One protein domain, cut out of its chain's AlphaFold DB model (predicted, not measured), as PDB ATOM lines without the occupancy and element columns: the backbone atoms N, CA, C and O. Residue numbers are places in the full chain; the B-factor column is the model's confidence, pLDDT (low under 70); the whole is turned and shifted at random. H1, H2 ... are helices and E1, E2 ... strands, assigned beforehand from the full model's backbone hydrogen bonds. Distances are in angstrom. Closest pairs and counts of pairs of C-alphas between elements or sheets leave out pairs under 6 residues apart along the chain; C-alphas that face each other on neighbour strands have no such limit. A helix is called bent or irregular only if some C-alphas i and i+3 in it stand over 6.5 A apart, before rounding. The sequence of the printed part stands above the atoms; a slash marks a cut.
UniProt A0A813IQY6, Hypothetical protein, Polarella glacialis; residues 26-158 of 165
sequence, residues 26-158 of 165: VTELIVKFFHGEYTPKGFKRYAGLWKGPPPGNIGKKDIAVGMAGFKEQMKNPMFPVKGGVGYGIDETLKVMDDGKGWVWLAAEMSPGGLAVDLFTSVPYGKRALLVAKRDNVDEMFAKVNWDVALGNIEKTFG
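AT A GLANCE: This is residues 26 to 158 of the 165 residues of the protein "Hypothetical protein" of Polarella glacialis (UniProt A0A813IQY6). A small three-stranded antiparallel sheet, E4 E3 E5, has four helices over one face: H4 runs along E5, H1 crosses over E4, H2 reaches E3 with its residues 70 to 75, and H3 sits beside the strands. A separate small hairpin, E1 and E2, lies away from this sheet, beyond H1 and H2, and two long unnamed stretches join it to H2 and H2 to E3. The 133 printed residues hold named elements in the order H1 E1 E2 H2 E3 E4 E5 H3 H4, a mixed class of helices and strands. The whole is compact, with a radius of gyration of the C-alphas of 14.8 A and spans of 40 by 34 by 33 A.

IN THESE COORDINATES: H1, residues 26 to 34, begins at C-alpha 26 (-4.415, 0.745, 24.835). E1 is residues 36 to 39 and E2 is residues 42 to 45. H2, residues 60 to 75, is 22.8 A long and ends at C-alpha 75 (2.038, 3.587, 7.261). E3, residues 102 to 110, is 24.1 A long; E4, residues 113 to 119, 18.9 A; E5, residues 127 to 133, 17.9 A. H3 is residues 134 to 143, irregular, with C-alphas 135 and 138 8.4 A apart. H4, residues 146 to 157, is 17.3 A long and ends at C-alpha 157 (-14.890, -6.241, 28.098).

HOW THE PARTS SIT: Helices on one face of the sheet E4 E3 E5 make two layers. E3 and E4 are a hairpin, with N 106 and O 117 at 3.0 A; E3 and E5 are antiparallel, with N 105 and O 130 at 3.0 A. H4 lies over E5 and along the strands at a height over the sheet of 8.4 A; the closest C-alphas are those of Leu 129 and Ala 149, 4.9 A. H1 lies over E4, across the strands. H1 and H2 touch at Val 31 and Gly 66, C-alphas 4.4 A apart, at a steep tilt of 69 degrees, only just short of about perpendicular. H2 touches H3 with residues 71 to 75 alone, the closest C-alphas being those of Lys 75 and Arg 134, 5.2 A. In the hairpin of E1 and E2, N 37 and O 44 are 2.9 A apart; both strands are apart from E3. In H1 and H2 every O i to N i+4 pair is within hydrogen-bond range; in H3 3 of 6 are, in H4 5 of 8.

THE WHOLE: The C-alphas of Pro 55 and Gly 99 are the two farthest apart, 42.2 A. The printed part has no cut. The links from E2 to H2 and from H2 to E3 are long, with 14 and 26 residues. The mean pLDDT of the printed part is 86.6; residues 47 to 57 and residue 158 are under 70.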
ATOM      1  N   VAL A  26      -4.782   0.414  26.227       89.62
ATOM      2  CA  VAL A  26      -4.415   0.745  24.835       89.62
ATOM      3  C   VAL A  26      -2.897   0.897  24.696       89.62
ATOM      4  O   VAL A  26      -2.303   0.313  23.794       89.62
ATOM      5  N   THR A  27      -2.260   1.619  25.620       89.00
ATOM      6  CA  THR A  27      -0.801   1.795  25.661       89.00
ATOM      7  C   THR A  27      -0.092   0.463  25.863       89.00
ATOM      8  O   THR A  27       0.861   0.159  25.149       89.00
ATOM      9  N   GLU A  28      -0.580  -0.355  26.797       86.44
ATOM     10  CA  GLU A  28      -0.011  -1.674  27.086       86.44
ATOM     11  C   GLU A  28      -0.037  -2.592  25.859       86.44
ATOM     12  O   GLU A  28       0.966  -3.231  25.534       86.44
ATOM     13  N   LEU A  29      -1.155  -2.618  25.128       89.50
ATOM     14  CA  LEU A  29      -1.300  -3.431  23.920       89.50
ATOM     15  C   LEU A  29      -0.456  -2.914  22.758       89.50
ATOM     16  O   LEU A  29       0.174  -3.721  22.076       89.50
ATOM     17  N   ILE A  30      -0.395  -1.592  22.559       91.25
ATOM     18  CA  ILE A  30       0.452  -0.986  21.526       91.25
ATOM     19  C   ILE A  30       1.915  -1.349  21.775       91.25
ATOM     20  O   ILE A  30       2.576  -1.871  20.883       91.25
ATOM     21  N   VAL A  31       2.432  -1.148  22.988       88.50
ATOM     22  CA  VAL A  31       3.829  -1.494  23.275       88.50
ATOM     23  C   VAL A  31       4.043  -3.003  23.150       88.50
ATOM     24  O   VAL A  31       4.978  -3.423  22.481       88.50
ATOM     25  N   LYS A  32       3.155  -3.845  23.691       83.88
ATOM     26  CA  LYS A  32       3.275  -5.310  23.572       83.88
ATOM     27  C   LYS A  32       3.369  -5.790  22.117       83.88
ATOM     28  O   LYS A  32       4.070  -6.770  21.844       83.88
ATOM     29  N   PHE A  33       2.630  -5.152  21.210       88.75
ATOM     30  CA  PHE A  33       2.555  -5.558  19.808       88.75
ATOM     31  C   PHE A  33       3.659  -4.925  18.952       88.75
ATOM     32  O   PHE A  33       4.272  -5.625  18.156       88.75
ATOM     33  N   PHE A  34       3.968  -3.643  19.161       92.12
ATOM     34  CA  PHE A  34       4.855  -2.869  18.285       92.12
ATOM     35  C   PHE A  34       6.262  -2.620  18.852       92.12
ATOM     36  O   PHE A  34       7.112  -2.075  18.154       92.12
ATOM     37  N   HIS A  35       6.551  -3.025  20.093       88.25
ATOM     38  CA  HIS A  35       7.889  -2.913  20.678       88.25
ATOM     39  C   HIS A  35       8.798  -4.072  20.242       88.25
ATOM     40  O   HIS A  35       8.965  -5.084  20.934       88.25
ATOM     41  N   GLY A  36       9.408  -3.917  19.075       86.38
ATOM     42  CA  GLY A  36      10.308  -4.888  18.465       86.38
ATOM     43  C   GLY A  36      10.583  -4.514  17.016       86.38
ATOM     44  O   GLY A  36      10.358  -3.378  16.610       86.38
ATOM     45  N   GLU A  37      11.032  -5.484  16.231       88.44
ATOM     46  CA  GLU A  37      11.348  -5.292  14.819       88.44
ATOM     47  C   GLU A  37      10.494  -6.220  13.948       88.44
ATOM     48  O   GLU A  37      10.498  -7.444  14.120       88.44
ATOM     49  N   TYR A  38       9.766  -5.641  12.993       89.56
ATOM     50  CA  TYR A  38       9.070  -6.394  11.955       89.56
ATOM     51  C   TYR A  38      10.050  -6.711  10.833       89.56
ATOM     52  O   TYR A  38      10.533  -5.819  10.143       89.56
ATOM     53  N   THR A  39      10.346  -7.995  10.652       89.62
ATOM     54  CA  THR A  39      11.217  -8.470   9.574       89.62
ATOM     55  C   THR A  39      10.416  -9.342   8.616       89.62
ATOM     56  O   THR A  39       9.446  -9.960   9.052       89.62
ATOM     57  N   PRO A  40      10.847  -9.531   7.356       89.88
ATOM     58  CA  PRO A  40      10.178 -10.455   6.435       89.88
ATOM     59  C   PRO A  40      10.075 -11.903   6.948       89.88
ATOM     60  O   PRO A  40       9.258 -12.674   6.459       89.88
ATOM     61  N   LYS A  41      10.898 -12.286   7.937       88.88
ATOM     62  CA  LYS A  41      10.871 -13.613   8.580       88.88
ATOM     63  C   LYS A  41       9.931 -13.687   9.790       88.88
ATOM     64  O   LYS A  41       9.817 -14.748  10.394       88.88
ATOM     65  N   GLY A  42       9.305 -12.577  10.171       87.00
ATOM     66  CA  GLY A  42       8.434 -12.458  11.336       87.00
ATOM     67  C   GLY A  42       8.843 -11.326  12.279       87.00
ATOM     68  O   GLY A  42       9.807 -10.590  12.044       87.00
ATOM     69  N   PHE A  43       8.091 -11.195  13.370       87.81
ATOM     70  CA  PHE A  43       8.330 -10.194  14.403       87.81
ATOM     71  C   PHE A  43       9.391 -10.663  15.406       87.81
ATOM     72  O   PHE A  43       9.266 -11.727  16.015       87.81
ATOM     73  N   LYS A  44      10.426  -9.848  15.607       86.44
ATOM     74  CA  LYS A  44      11.464 -10.064  16.615       86.44
ATOM     75  C   LYS A  44      11.217  -9.143  17.802       86.44
ATOM     76  O   LYS A  44      11.394  -7.931  17.708       86.44
ATOM     77  N   ARG A  45      10.850  -9.721  18.944       78.81
ATOM     78  CA  ARG A  45      10.798  -8.977  20.209       78.81
ATOM     79  C   ARG A  45      12.212  -8.736  20.722       78.81
ATOM     80  O   ARG A  45      13.012  -9.670  20.764       78.81
ATOM     81  N   TYR A  46      12.503  -7.514  21.164       70.38
ATOM     82  CA  TYR A  46      13.737  -7.247  21.902       70.38
ATOM     83  C   TYR A  46      13.710  -8.044  23.213       70.38
ATOM     84  O   TYR A  46      12.904  -7.779  24.108       70.38
ATOM     85  N   ALA A  47      14.550  -9.075  23.301       50.91
ATOM     86  CA  ALA A  47      14.645  -9.918  24.482       50.91
ATOM     87  C   ALA A  47      15.190  -9.110  25.675       50.91
ATOM     88  O   ALA A  47      16.131  -8.335  25.530       50.91
ATOM     89  N   GLY A  48      14.604  -9.300  26.861       53.50
ATOM     90  CA  GLY A  48      15.163  -8.818  28.134       53.50
ATOM     91  C   GLY A  48      14.637  -7.484  28.682       53.50
ATOM     92  O   GLY A  48      14.879  -7.208  29.855       53.50
ATOM     93  N   LEU A  49      13.884  -6.690  27.909       50.03
ATOM     94  CA  LEU A  49      13.303  -5.414  28.386       50.03
ATOM     95  C   LEU A  49      11.794  -5.490  28.669       50.03
ATOM     96  O   LEU A  49      11.297  -4.803  29.558       50.03
ATOM     97  N   TRP A  50      11.069  -6.380  27.987       49.78
ATOM     98  CA  TRP A  50       9.649  -6.628  28.237       49.78
ATOM     99  C   TRP A  50       9.462  -7.798  29.213       49.78
ATOM    100  O   TRP A  50       9.654  -8.955  28.835       49.78
ATOM    101  N   LYS A  51       9.082  -7.512  30.465       52.84
ATOM    102  CA  LYS A  51       8.794  -8.538  31.491       52.84
ATOM    103  C   LYS A  51       7.306  -8.886  31.651       52.84
ATOM    104  O   LYS A  51       6.994  -9.815  32.386       52.84
ATOM    105  N   GLY A  52       6.415  -8.209  30.920       49.62
ATOM    106  CA  GLY A  52       4.963  -8.428  30.960       49.62
ATOM    107  C   GLY A  52       4.310  -8.114  32.323       49.62
ATOM    108  O   GLY A  52       4.994  -8.063  33.349       49.62
ATOM    109  N   PRO A  53       2.984  -7.884  32.380       47.56
ATOM    110  CA  PRO A  53       2.297  -7.735  33.659       47.56
ATOM    111  C   PRO A  53       2.016  -9.099  34.328       47.56
ATOM    112  O   PRO A  53       1.321  -9.912  33.711       47.56
ATOM    113  N   PRO A  54       2.455  -9.328  35.589       51.09
ATOM    114  CA  PRO A  54       3.511  -8.614  36.327       51.09
ATOM    115  C   PRO A  54       4.766  -9.501  36.530       51.09
ATOM    116  O   PRO A  54       4.595 -10.708  36.706       51.09
ATOM    117  N   PRO A  55       6.023  -8.986  36.596       47.94
ATOM    118  CA  PRO A  55       6.450  -7.612  36.884       47.94
ATOM    119  C   PRO A  55       7.394  -6.944  35.854       47.94
ATOM    120  O   PRO A  55       8.507  -7.402  35.583       47.94
ATOM    121  N   GLY A  56       6.989  -5.727  35.475       55.31
ATOM    122  CA  GLY A  56       7.756  -4.619  34.901       55.31
ATOM    123  C   GLY A  56       6.767  -3.604  34.315       55.31
ATOM    124  O   GLY A  56       6.187  -3.881  33.275       55.31
ATOM    125  N   ASN A  57       6.511  -2.470  34.984       60.88
ATOM    126  CA  ASN A  57       5.635  -1.433  34.416       60.88
ATOM    127  C   ASN A  57       6.291  -0.853  33.164       60.88
ATOM    128  O   ASN A  57       7.462  -0.471  33.226       60.88
ATOM    129  N   ILE A  58       5.526  -0.693  32.081       73.69
ATOM    130  CA  ILE A  58       6.016  -0.054  30.859       73.69
ATOM    131  C   ILE A  58       6.603   1.319  31.198       73.69
ATOM    132  O   ILE A  58       5.954   2.182  31.813       73.69
ATOM    133  N   GLY A  59       7.865   1.520  30.826       76.19
ATOM    134  CA  GLY A  59       8.584   2.771  30.987       76.19
ATOM    135  C   GLY A  59       8.279   3.756  29.861       76.19
ATOM    136  O   GLY A  59       7.810   3.400  28.786       76.19
ATOM    137  N   LYS A  60       8.615   5.033  30.076       81.56
ATOM    138  CA  LYS A  60       8.497   6.061  29.024       81.56
ATOM    139  C   LYS A  60       9.297   5.704  27.759       81.56
ATOM    140  O   LYS A  60       8.860   6.024  26.661       81.56
ATOM    141  N   LYS A  61      10.446   5.032  27.917       82.50
ATOM    142  CA  LYS A  61      11.295   4.580  26.801       82.50
ATOM    143  C   LYS A  61      10.597   3.515  25.954       82.50
ATOM    144  O   LYS A  61      10.577   3.643  24.737       82.50
ATOM    145  N   ASP A  62       9.970   2.535  26.597       83.19
ATOM    146  CA  ASP A  62       9.248   1.467  25.902       83.19
ATOM    147  C   ASP A  62       8.029   2.031  25.154       83.19
ATOM    148  O   ASP A  62       7.766   1.658  24.016       83.19
ATOM    149  N   ILE A  63       7.322   3.002  25.751       86.75
ATOM    150  CA  ILE A  63       6.220   3.708  25.076       86.75
ATOM    151  C   ILE A  63       6.725   4.418  23.822       86.75
ATOM    152  O   ILE A  63       6.122   4.273  22.763       86.75
ATOM    153  N   ALA A  64       7.836   5.152  23.914       86.50
ATOM    154  CA  ALA A  64       8.390   5.863  22.765       86.50
ATOM    155  C   ALA A  64       8.761   4.909  21.616       86.50
ATOM    156  O   ALA A  64       8.402   5.168  20.468       86.50
ATOM    157  N   VAL A  65       9.416   3.783  21.924       87.06
ATOM    158  CA  VAL A  65       9.782   2.761  20.927       87.06
ATOM    159  C   VAL A  65       8.537   2.101  20.331       87.06
ATOM    160  O   VAL A  65       8.411   2.021  19.111       87.06
ATOM    161  N   GLY A  66       7.585   1.684  21.171       89.75
ATOM    162  CA  GLY A  66       6.337   1.064  20.724       89.75
ATOM    163  C   GLY A  66       5.496   1.994  19.849       89.75
ATOM    164  O   GLY A  66       4.967   1.562  18.832       89.75
ATOM    165  N   MET A  67       5.417   3.285  20.184       92.81
ATOM    166  CA  MET A  67       4.700   4.280  19.379       92.81
ATOM    167  C   MET A  67       5.384   4.560  18.039       92.81
ATOM    168  O   MET A  67       4.693   4.733  17.036       92.81
ATOM    169  N   ALA A  68       6.721   4.583  17.998       92.06
ATOM    170  CA  ALA A  68       7.461   4.725  16.747       92.06
ATOM    171  C   ALA A  68       7.190   3.536  15.810       92.06
ATOM    172  O   ALA A  68       6.771   3.744  14.670       92.06
ATOM    173  N   GLY A  69       7.318   2.306  16.325       93.25
ATOM    174  CA  GLY A  69       7.008   1.088  15.573       93.25
ATOM    175  C   GLY A  69       5.538   1.015  15.153       93.25
ATOM    176  O   GLY A  69       5.233   0.656  14.018       93.25
ATOM    177  N   PHE A  70       4.615   1.434  16.023       95.50
ATOM    178  CA  PHE A  70       3.189   1.495  15.701       95.50
ATOM    179  C   PHE A  70       2.914   2.449  14.539       95.50
ATOM    180  O   PHE A  70       2.212   2.101  13.591       95.50
ATOM    181  N   LYS A  71       3.494   3.649  14.583       95.25
ATOM    182  CA  LYS A  71       3.321   4.653  13.536       95.25
ATOM    183  C   LYS A  71       3.886   4.190  12.194       95.25
ATOM    184  O   LYS A  71       3.250   4.403  11.163       95.25
ATOM    185  N   GLU A  72       5.047   3.543  12.209       95.06
ATOM    186  CA  GLU A  72       5.652   2.945  11.018       95.06
ATOM    187  C   GLU A  72       4.766   1.837  10.438       95.06
ATOM    188  O   GLU A  72       4.437   1.864   9.251       95.06
ATOM    189  N   GLN A  73       4.291   0.919  11.284       95.75
ATOM    190  CA  GLN A  73       3.421  -0.171  10.851       95.75
ATOM    191  C   GLN A  73       2.043   0.314  10.389       95.75
ATOM    192  O   GLN A  73       1.471  -0.291   9.495       95.75
ATOM    193  N   MET A  74       1.511   1.424  10.907       96.62
ATOM    194  CA  MET A  74       0.298   2.034  10.344       96.62
ATOM    195  C   MET A  74       0.533   2.550   8.916       96.62
ATOM    196  O   MET A  74      -0.336   2.408   8.062       96.62
ATOM    197  N   LYS A  75       1.706   3.126   8.622       96.12
ATOM    198  CA  LYS A  75       2.038   3.587   7.261       96.12
ATOM    199  C   LYS A  75       2.243   2.416   6.303       96.12
ATOM    200  O   LYS A  75       1.749   2.448   5.177       96.12
ATOM    201  N   ASN A  76       2.955   1.387   6.757       94.62
ATOM    202  CA  ASN A  76       3.297   0.224   5.950       94.62
ATOM    203  C   ASN A  76       3.180  -1.079   6.763       94.62
ATOM    204  O   ASN A  76       4.188  -1.571   7.282       94.62
ATOM    205  N   PRO A  77       1.965  -1.643   6.900       95.19
ATOM    206  CA  PRO A  77       1.759  -2.854   7.684       95.19
ATOM    207  C   PRO A  77       2.469  -4.046   7.039       95.19
ATOM    208  O   PRO A  77       2.176  -4.392   5.894       95.19
ATOM    209  N   MET A  78       3.366  -4.711   7.770       94.81
ATOM    210  CA  MET A  78       4.084  -5.880   7.242       94.81
ATOM    211  C   MET A  78       3.241  -7.159   7.289       94.81
ATOM    212  O   MET A  78       3.307  -7.980   6.377       94.81
ATOM    213  N   PHE A  79       2.430  -7.316   8.338       93.62
ATOM    214  CA  PHE A  79       1.569  -8.484   8.545       93.62
ATOM    215  C   PHE A  79       0.130  -8.061   8.880       93.62
ATOM    216  O   PHE A  79      -0.326  -8.302   9.999       93.62
ATOM    217  N   PRO A  80      -0.593  -7.389   7.961       94.81
ATOM    218  CA  PRO A  80      -1.992  -7.078   8.207       94.81
ATOM    219  C   PRO A  80      -2.828  -8.362   8.278       94.81
ATOM    220  O   PRO A  80      -2.506  -9.370   7.652       94.81
ATOM    221  N   VAL A  81      -3.922  -8.330   9.028       94.00
ATOM    222  CA  VAL A  81      -4.873  -9.440   9.138       94.00
ATOM    223  C   VAL A  81      -5.973  -9.283   8.085       94.00
ATOM    224  O   VAL A  81      -6.356  -8.168   7.722       94.00
ATOM    225  N   LYS A  82      -6.497 -10.409   7.582       93.94
ATOM    226  CA  LYS A  82      -7.618 -10.412   6.632       93.94
ATOM    227  C   LYS A  82      -8.908  -9.875   7.270       93.94
ATOM    228  O   LYS A  82      -9.267 -10.255   8.386       93.94
ATOM    229  N   GLY A  83      -9.652  -9.070   6.519       92.88
ATOM    230  CA  GLY A  83     -10.941  -8.487   6.895       92.88
ATOM    231  C   GLY A  83     -11.838  -8.249   5.673       92.88
ATOM    232  O   GLY A  83     -11.810  -9.009   4.708       92.88
ATOM    233  N   GLY A  84     -12.668  -7.208   5.712       87.31
ATOM    234  CA  GLY A  84     -13.412  -6.691   4.557       87.31
ATOM    235  C   GLY A  84     -14.794  -7.300   4.298       87.31
ATOM    236  O   GLY A  84     -15.587  -6.677   3.596       87.31
ATOM    237  N   VAL A  85     -15.127  -8.447   4.896       85.00
ATOM    238  CA  VAL A  85     -16.462  -9.070   4.762       85.00
ATOM    239  C   VAL A  85     -17.326  -8.803   5.982       85.00
ATOM    240  O   VAL A  85     -16.804  -8.707   7.085       85.00
ATOM    241  N   GLY A  86     -18.637  -8.658   5.781       83.19
ATOM    242  CA  GLY A  86     -19.590  -8.312   6.838       83.19
ATOM    243  C   GLY A  86     -19.595  -9.273   8.036       83.19
ATOM    244  O   GLY A  86     -19.006 -10.353   8.019       83.19
ATOM    245  N   TYR A  87     -20.285  -8.875   9.105       77.19
ATOM    246  CA  TYR A  87     -20.383  -9.684  10.320       77.19
ATOM    247  C   TYR A  87     -21.092 -11.025  10.063       77.19
ATOM    248  O   TYR A  87     -22.143 -11.047   9.431       77.19
ATOM    249  N   GLY A  88     -20.533 -12.126  10.578       76.06
ATOM    250  CA  GLY A  88     -21.117 -13.471  10.443       76.06
ATOM    251  C   GLY A  88     -20.999 -14.090   9.045       76.06
ATOM    252  O   GLY A  88     -21.619 -15.117   8.788       76.06
ATOM    253  N   ILE A  89     -20.227 -13.473   8.150       84.50
ATOM    254  CA  ILE A  89     -19.947 -13.996   6.810       84.50
ATOM    255  C   ILE A  89     -18.766 -14.974   6.860       84.50
ATOM    256  O   ILE A  89     -17.896 -14.860   7.727       84.50
ATOM    257  N   ASP A  90     -18.747 -15.920   5.917       83.69
ATOM    258  CA  ASP A  90     -17.669 -16.894   5.734       83.69
ATOM    259  C   ASP A  90     -16.280 -16.225   5.723       83.69
ATOM    260  O   ASP A  90     -16.020 -15.266   4.988       83.69
ATOM    261  N   GLU A  91     -15.370 -16.752   6.544       82.19
ATOM    262  CA  GLU A  91     -14.010 -16.244   6.686       82.19
ATOM    263  C   GLU A  91     -13.175 -16.406   5.415       82.19
ATOM    264  O   GLU A  91     -12.239 -15.630   5.211       82.19
ATOM    265  N   THR A  92     -13.517 -17.362   4.542       87.12
ATOM    266  CA  THR A  92     -12.800 -17.586   3.274       87.12
ATOM    267  C   THR A  92     -12.889 -16.387   2.329       87.12
ATOM    268  O   THR A  92     -11.999 -16.185   1.501       87.12
ATOM    269  N   LEU A  93     -13.917 -15.553   2.500       88.88
ATOM    270  CA  LEU A  93     -14.161 -14.360   1.698       88.88
ATOM    271  C   LEU A  93     -13.376 -13.137   2.201       88.88
ATOM    272  O   LEU A  93     -13.353 -12.108   1.524       88.88
ATOM    273  N   LYS A  94     -12.728 -13.218   3.374       92.31
ATOM    274  CA  LYS A  94     -11.910 -12.123   3.910       92.31
ATOM    275  C   LYS A  94     -10.696 -11.866   3.017       92.31
ATOM    276  O   LYS A  94      -9.969 -12.783   2.630       92.31
ATOM    277  N   VAL A  95     -10.418 -10.593   2.771       94.62
ATOM    278  CA  VAL A  95      -9.288 -10.130   1.957       94.62
ATOM    279  C   VAL A  95      -8.245  -9.444   2.826       94.62
ATOM    280  O   VAL A  95      -8.564  -8.897   3.879       94.62
ATOM    281  N   MET A  96      -6.985  -9.470   2.392       95.00
ATOM    282  CA  MET A  96      -5.920  -8.729   3.075       95.00
ATOM    283  C   MET A  96      -6.168  -7.222   2.947       95.00
ATOM    284  O   MET A  96      -6.378  -6.548   3.949       95.00
ATOM    285  N   ASP A  97      -6.243  -6.732   1.709       95.94
ATOM    286  CA  ASP A  97      -6.453  -5.328   1.345       95.94
ATOM    287  C   ASP A  97      -7.720  -5.222   0.484       95.94
ATOM    288  O   ASP A  97      -7.915  -6.023  -0.432       95.94
ATOM    289  N   ASP A  98      -8.590  -4.259   0.790       95.00
ATOM    290  CA  ASP A  98      -9.812  -3.993   0.021       95.00
ATOM    291  C   ASP A  98      -9.624  -2.910  -1.059       95.00
ATOM    292  O   ASP A  98     -10.588  -2.495  -1.705       95.00
ATOM    293  N   GLY A  99      -8.388  -2.437  -1.250       95.56
ATOM    294  CA  GLY A  99      -8.012  -1.444  -2.254       95.56
ATOM    295  C   GLY A  99      -8.424  -0.015  -1.903       95.56
ATOM    296  O   GLY A  99      -8.180   0.901  -2.684       95.56
ATOM    297  N   LYS A 100      -9.026   0.226  -0.729       95.94
ATOM    298  CA  LYS A 100      -9.537   1.559  -0.353       95.94
ATOM    299  C   LYS A 100      -8.483   2.461   0.292       95.94
ATOM    300  O   LYS A 100      -8.763   3.633   0.579       95.94
ATOM    301  N   GLY A 101      -7.280   1.936   0.530       96.50
ATOM    302  CA  GLY A 101      -6.144   2.692   1.062       96.50
ATOM    303  C   GLY A 101      -6.280   3.076   2.540       96.50
ATOM    304  O   GLY A 101      -5.632   4.024   2.984       96.50
ATOM    305  N   TRP A 102      -7.127   2.375   3.294       97.94
ATOM    306  CA  TRP A 102      -7.264   2.561   4.739       97.94
ATOM    307  C   TRP A 102      -6.328   1.626   5.504       97.94
ATOM    308  O   TRP A 102      -5.945   0.565   5.017       97.94
ATOM    309  N   VAL A 103      -5.984   2.028   6.721       98.25
ATOM    310  CA  VAL A 103      -5.352   1.179   7.725       98.25
ATOM    311  C   VAL A 103      -6.103   1.333   9.038       98.25
ATOM    312  O   VAL A 103      -6.500   2.439   9.416       98.25
ATOM    313  N   TRP A 104      -6.309   0.220   9.727       98.19
ATOM    314  CA  TRP A 104      -7.065   0.148  10.967       98.19
ATOM    315  C   TRP A 104      -6.210  -0.495  12.048       98.19
ATOM    316  O   TRP A 104      -5.587  -1.521  11.793       98.19
ATOM    317  N   LEU A 105      -6.252   0.057  13.260       97.69
ATOM    318  CA  LEU A 105      -5.909  -0.681  14.473       97.69
ATOM    319  C   LEU A 105      -7.220  -1.181  15.073       97.69
ATOM    320  O   LEU A 105      -8.093  -0.367  15.395       97.69
ATOM    321  N   ALA A 106      -7.366  -2.490  15.246       95.44
ATOM    322  CA  ALA A 106      -8.545  -3.064  15.880       95.44
ATOM    323  C   ALA A 106      -8.165  -4.013  17.013       95.44
ATOM    324  O   ALA A 106      -7.177  -4.734  16.928       95.44
ATOM    325  N   ALA A 107      -8.970  -4.001  18.071       92.19
ATOM    326  CA  ALA A 107      -8.862  -4.924  19.182       92.19
ATOM    327  C   ALA A 107      -9.707  -6.178  18.957       92.19
ATOM    328  O   ALA A 107     -10.805  -6.135  18.382       92.19
ATOM    329  N   GLU A 108      -9.197  -7.285  19.477       85.81
ATOM    330  CA  GLU A 108      -9.751  -8.616  19.320       85.81
ATOM    331  C   GLU A 108      -9.676  -9.380  20.640       85.81
ATOM    332  O   GLU A 108      -8.670  -9.315  21.347       85.81
ATOM    333  N   MET A 109     -10.772 -10.053  20.991       82.88
ATOM    334  CA  MET A 109     -10.828 -10.936  22.148       82.88
ATOM    335  C   MET A 109     -10.853 -12.377  21.651       82.88
ATOM    336  O   MET A 109     -11.866 -12.821  21.109       82.88
ATOM    337  N   SER A 110      -9.755 -13.095  21.861       76.06
ATOM    338  CA  SER A 110      -9.628 -14.525  21.576       76.06
ATOM    339  C   SER A 110      -9.424 -15.311  22.878       76.06
ATOM    340  O   SER A 110      -9.213 -14.712  23.937       76.06
ATOM    341  N   PRO A 111      -9.443 -16.659  22.848       77.94
ATOM    342  CA  PRO A 111      -9.076 -17.465  24.015       77.94
ATOM    343  C   PRO A 111      -7.688 -17.131  24.598       77.94
ATOM    344  O   PRO A 111      -7.448 -17.375  25.775       77.94
ATOM    345  N   GLY A 112      -6.785 -16.546  23.797       76.31
ATOM    346  CA  GLY A 112      -5.471 -16.054  24.234       76.31
ATOM    347  C   GLY A 112      -5.492 -14.695  24.952       76.31
ATOM    348  O   GLY A 112      -4.433 -14.182  25.319       76.31
ATOM    349  N   GLY A 113      -6.676 -14.115  25.155       82.12
ATOM    350  CA  GLY A 113      -6.884 -12.809  25.769       82.12
ATOM    351  C   GLY A 113      -6.990 -11.669  24.756       82.12
ATOM    352  O   GLY A 113      -7.086 -11.875  23.547       82.12
ATOM    353  N   LEU A 114      -6.992 -10.442  25.277       86.38
ATOM    354  CA  LEU A 114      -7.104  -9.229  24.472       86.38
ATOM    355  C   LEU A 114      -5.808  -8.957  23.696       86.38
ATOM    356  O   LEU A 114      -4.715  -8.900  24.276       86.38
ATOM    357  N   ALA A 115      -5.951  -8.715  22.397       88.56
ATOM    358  CA  ALA A 115      -4.880  -8.304  21.499       88.56
ATOM    359  C   ALA A 115      -5.328  -7.147  20.592       88.56
ATOM    360  O   ALA A 115      -6.506  -6.778  20.555       88.56
ATOM    361  N   VAL A 116      -4.367  -6.564  19.879       93.19
ATOM    362  CA  VAL A 116      -4.610  -5.626  18.780       93.19
ATOM    363  C   VAL A 116      -3.917  -6.134  17.528       93.19
ATOM    364  O   VAL A 116      -2.841  -6.715  17.632       93.19
ATOM    365  N   ASP A 117      -4.513  -5.858  16.374       94.25
ATOM    366  CA  ASP A 117      -3.975  -6.184  15.057       94.25
ATOM    367  C   ASP A 117      -4.183  -5.020  14.083       94.25
ATOM    368  O   ASP A 117      -5.051  -4.155  14.282       94.25
ATOM    369  N   LEU A 118      -3.389  -5.016  13.010       97.25
ATOM    370  CA  LEU A 118      -3.546  -4.090  11.894       97.25
ATOM    371  C   LEU A 118      -4.327  -4.722  10.750       97.25
ATOM    372  O   LEU A 118      -4.119  -5.883  10.410       97.25
ATOM    373  N   PHE A 119      -5.174  -3.928  10.106       97.75
ATOM    374  CA  PHE A 119      -5.951  -4.344   8.940       97.75
ATOM    375  C   PHE A 119      -5.832  -3.293   7.841       97.75
ATOM    376  O   PHE A 119      -5.847  -2.096   8.130       97.75
ATOM    377  N   THR A 120      -5.758  -3.723   6.581       97.81
ATOM    378  CA  THR A 120      -5.878  -2.835   5.407       97.81
ATOM    379  C   THR A 120      -7.234  -2.958   4.710       97.81
ATOM    380  O   THR A 120      -7.536  -2.208   3.790       97.81
ATOM    381  N   SER A 121      -8.091  -3.846   5.205       96.94
ATOM    382  CA  SER A 121      -9.514  -3.943   4.890       96.94
ATOM    383  C   SER A 121     -10.353  -3.677   6.146       96.94
ATOM    384  O   SER A 121      -9.837  -3.685   7.264       96.94
ATOM    385  N   VAL A 122     -11.652  -3.405   5.991       95.75
ATOM    386  CA  VAL A 122     -12.526  -3.087   7.139       95.75
ATOM    387  C   VAL A 122     -12.567  -4.253   8.152       95.75
ATOM    388  O   VAL A 122     -12.954  -5.362   7.777       95.75
ATOM    389  N   PRO A 123     -12.236  -4.044   9.441       94.00
ATOM    390  CA  PRO A 123     -12.114  -5.117  10.433       94.00
ATOM    391  C   PRO A 123     -13.472  -5.498  11.049       94.00
ATOM    392  O   PRO A 123     -13.700  -5.359  12.253       94.00
ATOM    393  N   TYR A 124     -14.417  -5.954  10.225       90.75
ATOM    394  CA  TYR A 124     -15.745  -6.369  10.685       90.75
ATOM    395  C   TYR A 124     -15.678  -7.470  11.751       90.75
ATOM    396  O   TYR A 124     -14.862  -8.390  11.690       90.75
ATOM    397  N   GLY A 125     -16.557  -7.367  12.750       85.75
ATOM    398  CA  GLY A 125     -16.580  -8.275  13.901       85.75
ATOM    399  C   GLY A 125     -15.436  -8.077  14.895       85.75
ATOM    400  O   GLY A 125     -15.438  -8.715  15.945       85.75
ATOM    401  N   LYS A 126     -14.492  -7.173  14.613       88.88
ATOM    402  CA  LYS A 126     -13.458  -6.723  15.547       88.88
ATOM    403  C   LYS A 126     -13.769  -5.301  16.016       88.88
ATOM    404  O   LYS A 126     -14.643  -4.617  15.477       88.88
ATOM    405  N   ARG A 127     -13.077  -4.839  17.057       91.69
ATOM    406  CA  ARG A 127     -13.309  -3.509  17.627       91.69
ATOM    407  C   ARG A 127     -12.312  -2.507  17.063       91.69
ATOM    408  O   ARG A 127     -11.196  -2.421  17.558       91.69
ATOM    409  N   ALA A 128     -12.717  -1.720  16.071       94.12
ATOM    410  CA  ALA A 128     -11.881  -0.633  15.564       94.12
ATOM    411  C   ALA A 128     -11.545   0.372  16.684       94.12
ATOM    412  O   ALA A 128     -12.438   0.896  17.358       94.12
ATOM    413  N   LEU A 129     -10.251   0.618  16.880       95.56
ATOM    414  CA  LEU A 129      -9.722   1.602  17.821       95.56
ATOM    415  C   LEU A 129      -9.323   2.879  17.088       95.56
ATOM    416  O   LEU A 129      -9.688   3.966  17.520       95.56
ATOM    417  N   LEU A 130      -8.599   2.726  15.976       96.50
ATOM    418  CA  LEU A 130      -8.074   3.816  15.159       96.50
ATOM    419  C   LEU A 130      -8.216   3.481  13.678       96.50
ATOM    420  O   LEU A 130      -8.162   2.313  13.290       96.50
ATOM    421  N   VAL A 131      -8.339   4.518  12.856       97.19
ATOM    422  CA  VAL A 131      -8.346   4.410  11.398       97.19
ATOM    423  C   VAL A 131      -7.641   5.610  10.782       97.19
ATOM    424  O   VAL A 131      -7.805   6.735  11.251       97.19
ATOM    425  N   ALA A 132      -6.871   5.374   9.726       97.88
ATOM    426  CA  ALA A 132      -6.243   6.426   8.941       97.88
ATOM    427  C   ALA A 132      -6.208   6.057   7.457       97.88
ATOM    428  O   ALA A 132      -6.198   4.878   7.092       97.88
ATOM    429  N   LYS A 133      -6.142   7.070   6.592       97.19
ATOM    430  CA  LYS A 133      -5.636   6.871   5.232       97.19
ATOM    431  C   LYS A 133      -4.138   6.569   5.314       97.19
ATOM    432  O   LYS A 133      -3.429   7.235   6.069       97.19
ATOM    433  N   ARG A 134      -3.658   5.557   4.580       94.06
ATOM    434  CA  ARG A 134      -2.256   5.088   4.671       94.06
ATOM    435  C   ARG A 134      -1.233   6.166   4.311       94.06
ATOM    436  O   ARG A 134      -0.182   6.243   4.939       94.06
ATOM    437  N   ASP A 135      -1.560   7.019   3.350       96.00
ATOM    438  CA  ASP A 135      -0.746   8.163   2.932       96.00
ATOM    439  C   ASP A 135      -0.837   9.366   3.887       96.00
ATOM    440  O   ASP A 135      -0.074  10.316   3.741       96.00
ATOM    441  N   ASN A 136      -1.716   9.319   4.895       96.25
ATOM    442  CA  ASN A 136      -1.965  10.427   5.814       96.25
ATOM    443  C   ASN A 136      -2.088   9.987   7.287       96.25
ATOM    444  O   ASN A 136      -2.881  10.501   8.080       96.25
ATOM    445  N   VAL A 137      -1.283   8.998   7.677       95.56
ATOM    446  CA  VAL A 137      -1.231   8.479   9.055       95.56
ATOM    447  C   VAL A 137      -0.774   9.547  10.053       95.56
ATOM    448  O   VAL A 137      -1.241   9.567  11.190       95.56
ATOM    449  N   ASP A 138       0.127  10.446   9.643       94.06
ATOM    450  CA  ASP A 138       0.656  11.499  10.515       94.06
ATOM    451  C   ASP A 138      -0.445  12.440  11.025       94.06
ATOM    452  O   ASP A 138      -0.439  12.790  12.207       94.06
ATOM    453  N   GLU A 139      -1.419  12.787  10.177       93.44
ATOM    454  CA  GLU A 139      -2.551  13.628  10.572       93.44
ATOM    455  C   GLU A 139      -3.436  12.942  11.618       93.44
ATOM    456  O   GLU A 139      -3.869  13.592  12.573       93.44
ATOM    457  N   MET A 140      -3.667  11.630  11.495       94.69
ATOM    458  CA  MET A 140      -4.436  10.877  12.490       94.69
ATOM    459  C   MET A 140      -3.769  10.952  13.868       94.69
ATOM    460  O   MET A 140      -4.434  11.306  14.838       94.69
ATOM    461  N   PHE A 141      -2.455  10.723  13.961       93.50
ATOM    462  CA  PHE A 141      -1.734  10.825  15.240       93.50
ATOM    463  C   PHE A 141      -1.692  12.249  15.805       93.50
ATOM    464  O   PHE A 141      -1.602  12.418  17.016       93.50
ATOM    465  N   ALA A 142      -1.770  13.277  14.962       91.50
ATOM    466  CA  ALA A 142      -1.850  14.657  15.435       91.50
ATOM    467  C   ALA A 142      -3.212  14.993  16.073       91.50
ATOM    468  O   ALA A 142      -3.296  15.925  16.873       91.50
ATOM    469  N   LYS A 143      -4.274  14.257  15.716       92.12
ATOM    470  CA  LYS A 143      -5.673  14.582  16.056       92.12
ATOM    471  C   LYS A 143      -6.399  13.509  16.867       92.12
ATOM    472  O   LYS A 143      -7.558  13.706  17.229       92.12
ATOM    473  N   VAL A 144      -5.768  12.364  17.100       93.56
ATOM    474  CA  VAL A 144      -6.407  11.205  17.725       93.56
ATOM    475  C   VAL A 144      -6.964  11.550  19.106       93.56
ATOM    476  O   VAL A 144      -6.314  12.179  19.934       93.56
ATOM    477  N   ASN A 145      -8.185  11.094  19.368       92.38
ATOM    478  CA  ASN A 145      -8.771  11.137  20.698       92.38
ATOM    479  C   ASN A 145      -8.575   9.775  21.379       92.38
ATOM    480  O   ASN A 145      -9.287   8.809  21.088       92.38
ATOM    481  N   TRP A 146      -7.602   9.701  22.287       91.94
ATOM    482  CA  TRP A 146      -7.278   8.464  23.000       91.94
ATOM    483  C   TRP A 146      -8.359   8.015  23.983       91.94
ATOM    484  O   TRP A 146      -8.482   6.812  24.210       91.94
ATOM    485  N   ASP A 147      -9.188   8.927  24.495       90.44
ATOM    486  CA  ASP A 147     -10.312   8.570  25.370       90.44
ATOM    487  C   ASP A 147     -11.383   7.798  24.592       90.44
ATOM    488  O   ASP A 147     -11.973   6.850  25.105       90.44
ATOM    489  N   VAL A 148     -11.595   8.135  23.315       90.94
ATOM    490  CA  VAL A 148     -12.494   7.372  22.432       90.94
ATOM    491  C   VAL A 148     -11.916   5.991  22.125       90.94
ATOM    492  O   VAL A 148     -12.649   5.000  22.161       90.94
ATOM    493  N   ALA A 149     -10.611   5.901  21.852       91.94
ATOM    494  CA  ALA A 149      -9.946   4.617  21.628       91.94
ATOM    495  C   ALA A 149     -10.042   3.713  22.872       91.94
ATOM    496  O   ALA A 149     -10.369   2.530  22.755       91.94
ATOM    497  N   LEU A 150      -9.846   4.285  24.064       88.81
ATOM    498  CA  LEU A 150     -10.035   3.603  25.341       88.81
ATOM    499  C   LEU A 150     -11.501   3.193  25.551       88.81
ATOM    500  O   LEU A 150     -11.790   2.026  25.792       88.81
ATOM    501  N   GLY A 151     -12.461   4.093  25.350       87.31
ATOM    502  CA  GLY A 151     -13.880   3.752  25.474       87.31
ATOM    503  C   GLY A 151     -14.319   2.655  24.495       87.31
ATOM    504  O   GLY A 151     -15.216   1.865  24.788       87.31
ATOM    505  N   ASN A 152     -13.686   2.557  23.322       88.50
ATOM    506  CA  ASN A 152     -13.939   1.474  22.376       88.50
ATOM    507  C   ASN A 152     -13.362   0.143  22.844       88.50
ATOM    508  O   ASN A 152     -14.044  -0.875  22.701       88.50
ATOM    509  N   ILE A 153     -12.155   0.134  23.411       87.50
ATOM    510  CA  ILE A 153     -11.568  -1.103  23.920       87.50
ATOM    511  C   ILE A 153     -12.307  -1.603  25.160       87.50
ATOM    512  O   ILE A 153     -12.558  -2.791  25.267       87.50
ATOM    513  N   GLU A 154     -12.794  -0.725  26.032       84.44
ATOM    514  CA  GLU A 154     -13.585  -1.134  27.199       84.44
ATOM    515  C   GLU A 154     -14.888  -1.854  26.821       84.44
ATOM    516  O   GLU A 154     -15.336  -2.770  27.512       84.44
ATOM    517  N   LYS A 155     -15.475  -1.522  25.665       82.12
ATOM    518  CA  LYS A 155     -16.646  -2.241  25.134       82.12
ATOM    519  C   LYS A 155     -16.333  -3.692  24.758       82.12
ATOM    520  O   LYS A 155     -17.269  -4.477  24.640       82.12
ATOM    521  N   THR A 156     -15.070  -4.075  24.537       75.75
ATOM    522  CA  THR A 156     -14.721  -5.496  24.329       75.75
ATOM    523  C   THR A 156     -14.813  -6.297  25.626       75.75
ATOM    524  O   THR A 156     -15.053  -7.497  25.574       75.75
ATOM    525  N   PHE A 157     -14.728  -5.633  26.779       71.19
ATOM    526  CA  PHE A 157     -14.890  -6.241  28.098       71.19
ATOM    527  C   PHE A 157     -16.347  -6.290  28.581       71.19
ATOM    528  O   PHE A 157     -16.598  -6.603  29.740       71.19
ATOM    529  N   GLY A 158     -17.317  -5.981  27.713       66.12
ATOM    530  CA  GLY A 158     -18.726  -5.850  28.097       66.12
ATOM    531  C   GLY A 158     -19.116  -4.448  28.574       66.12
ATOM    532  O   GLY A 158     -20.260  -4.230  28.965       66.12
TER     533      GLY A 158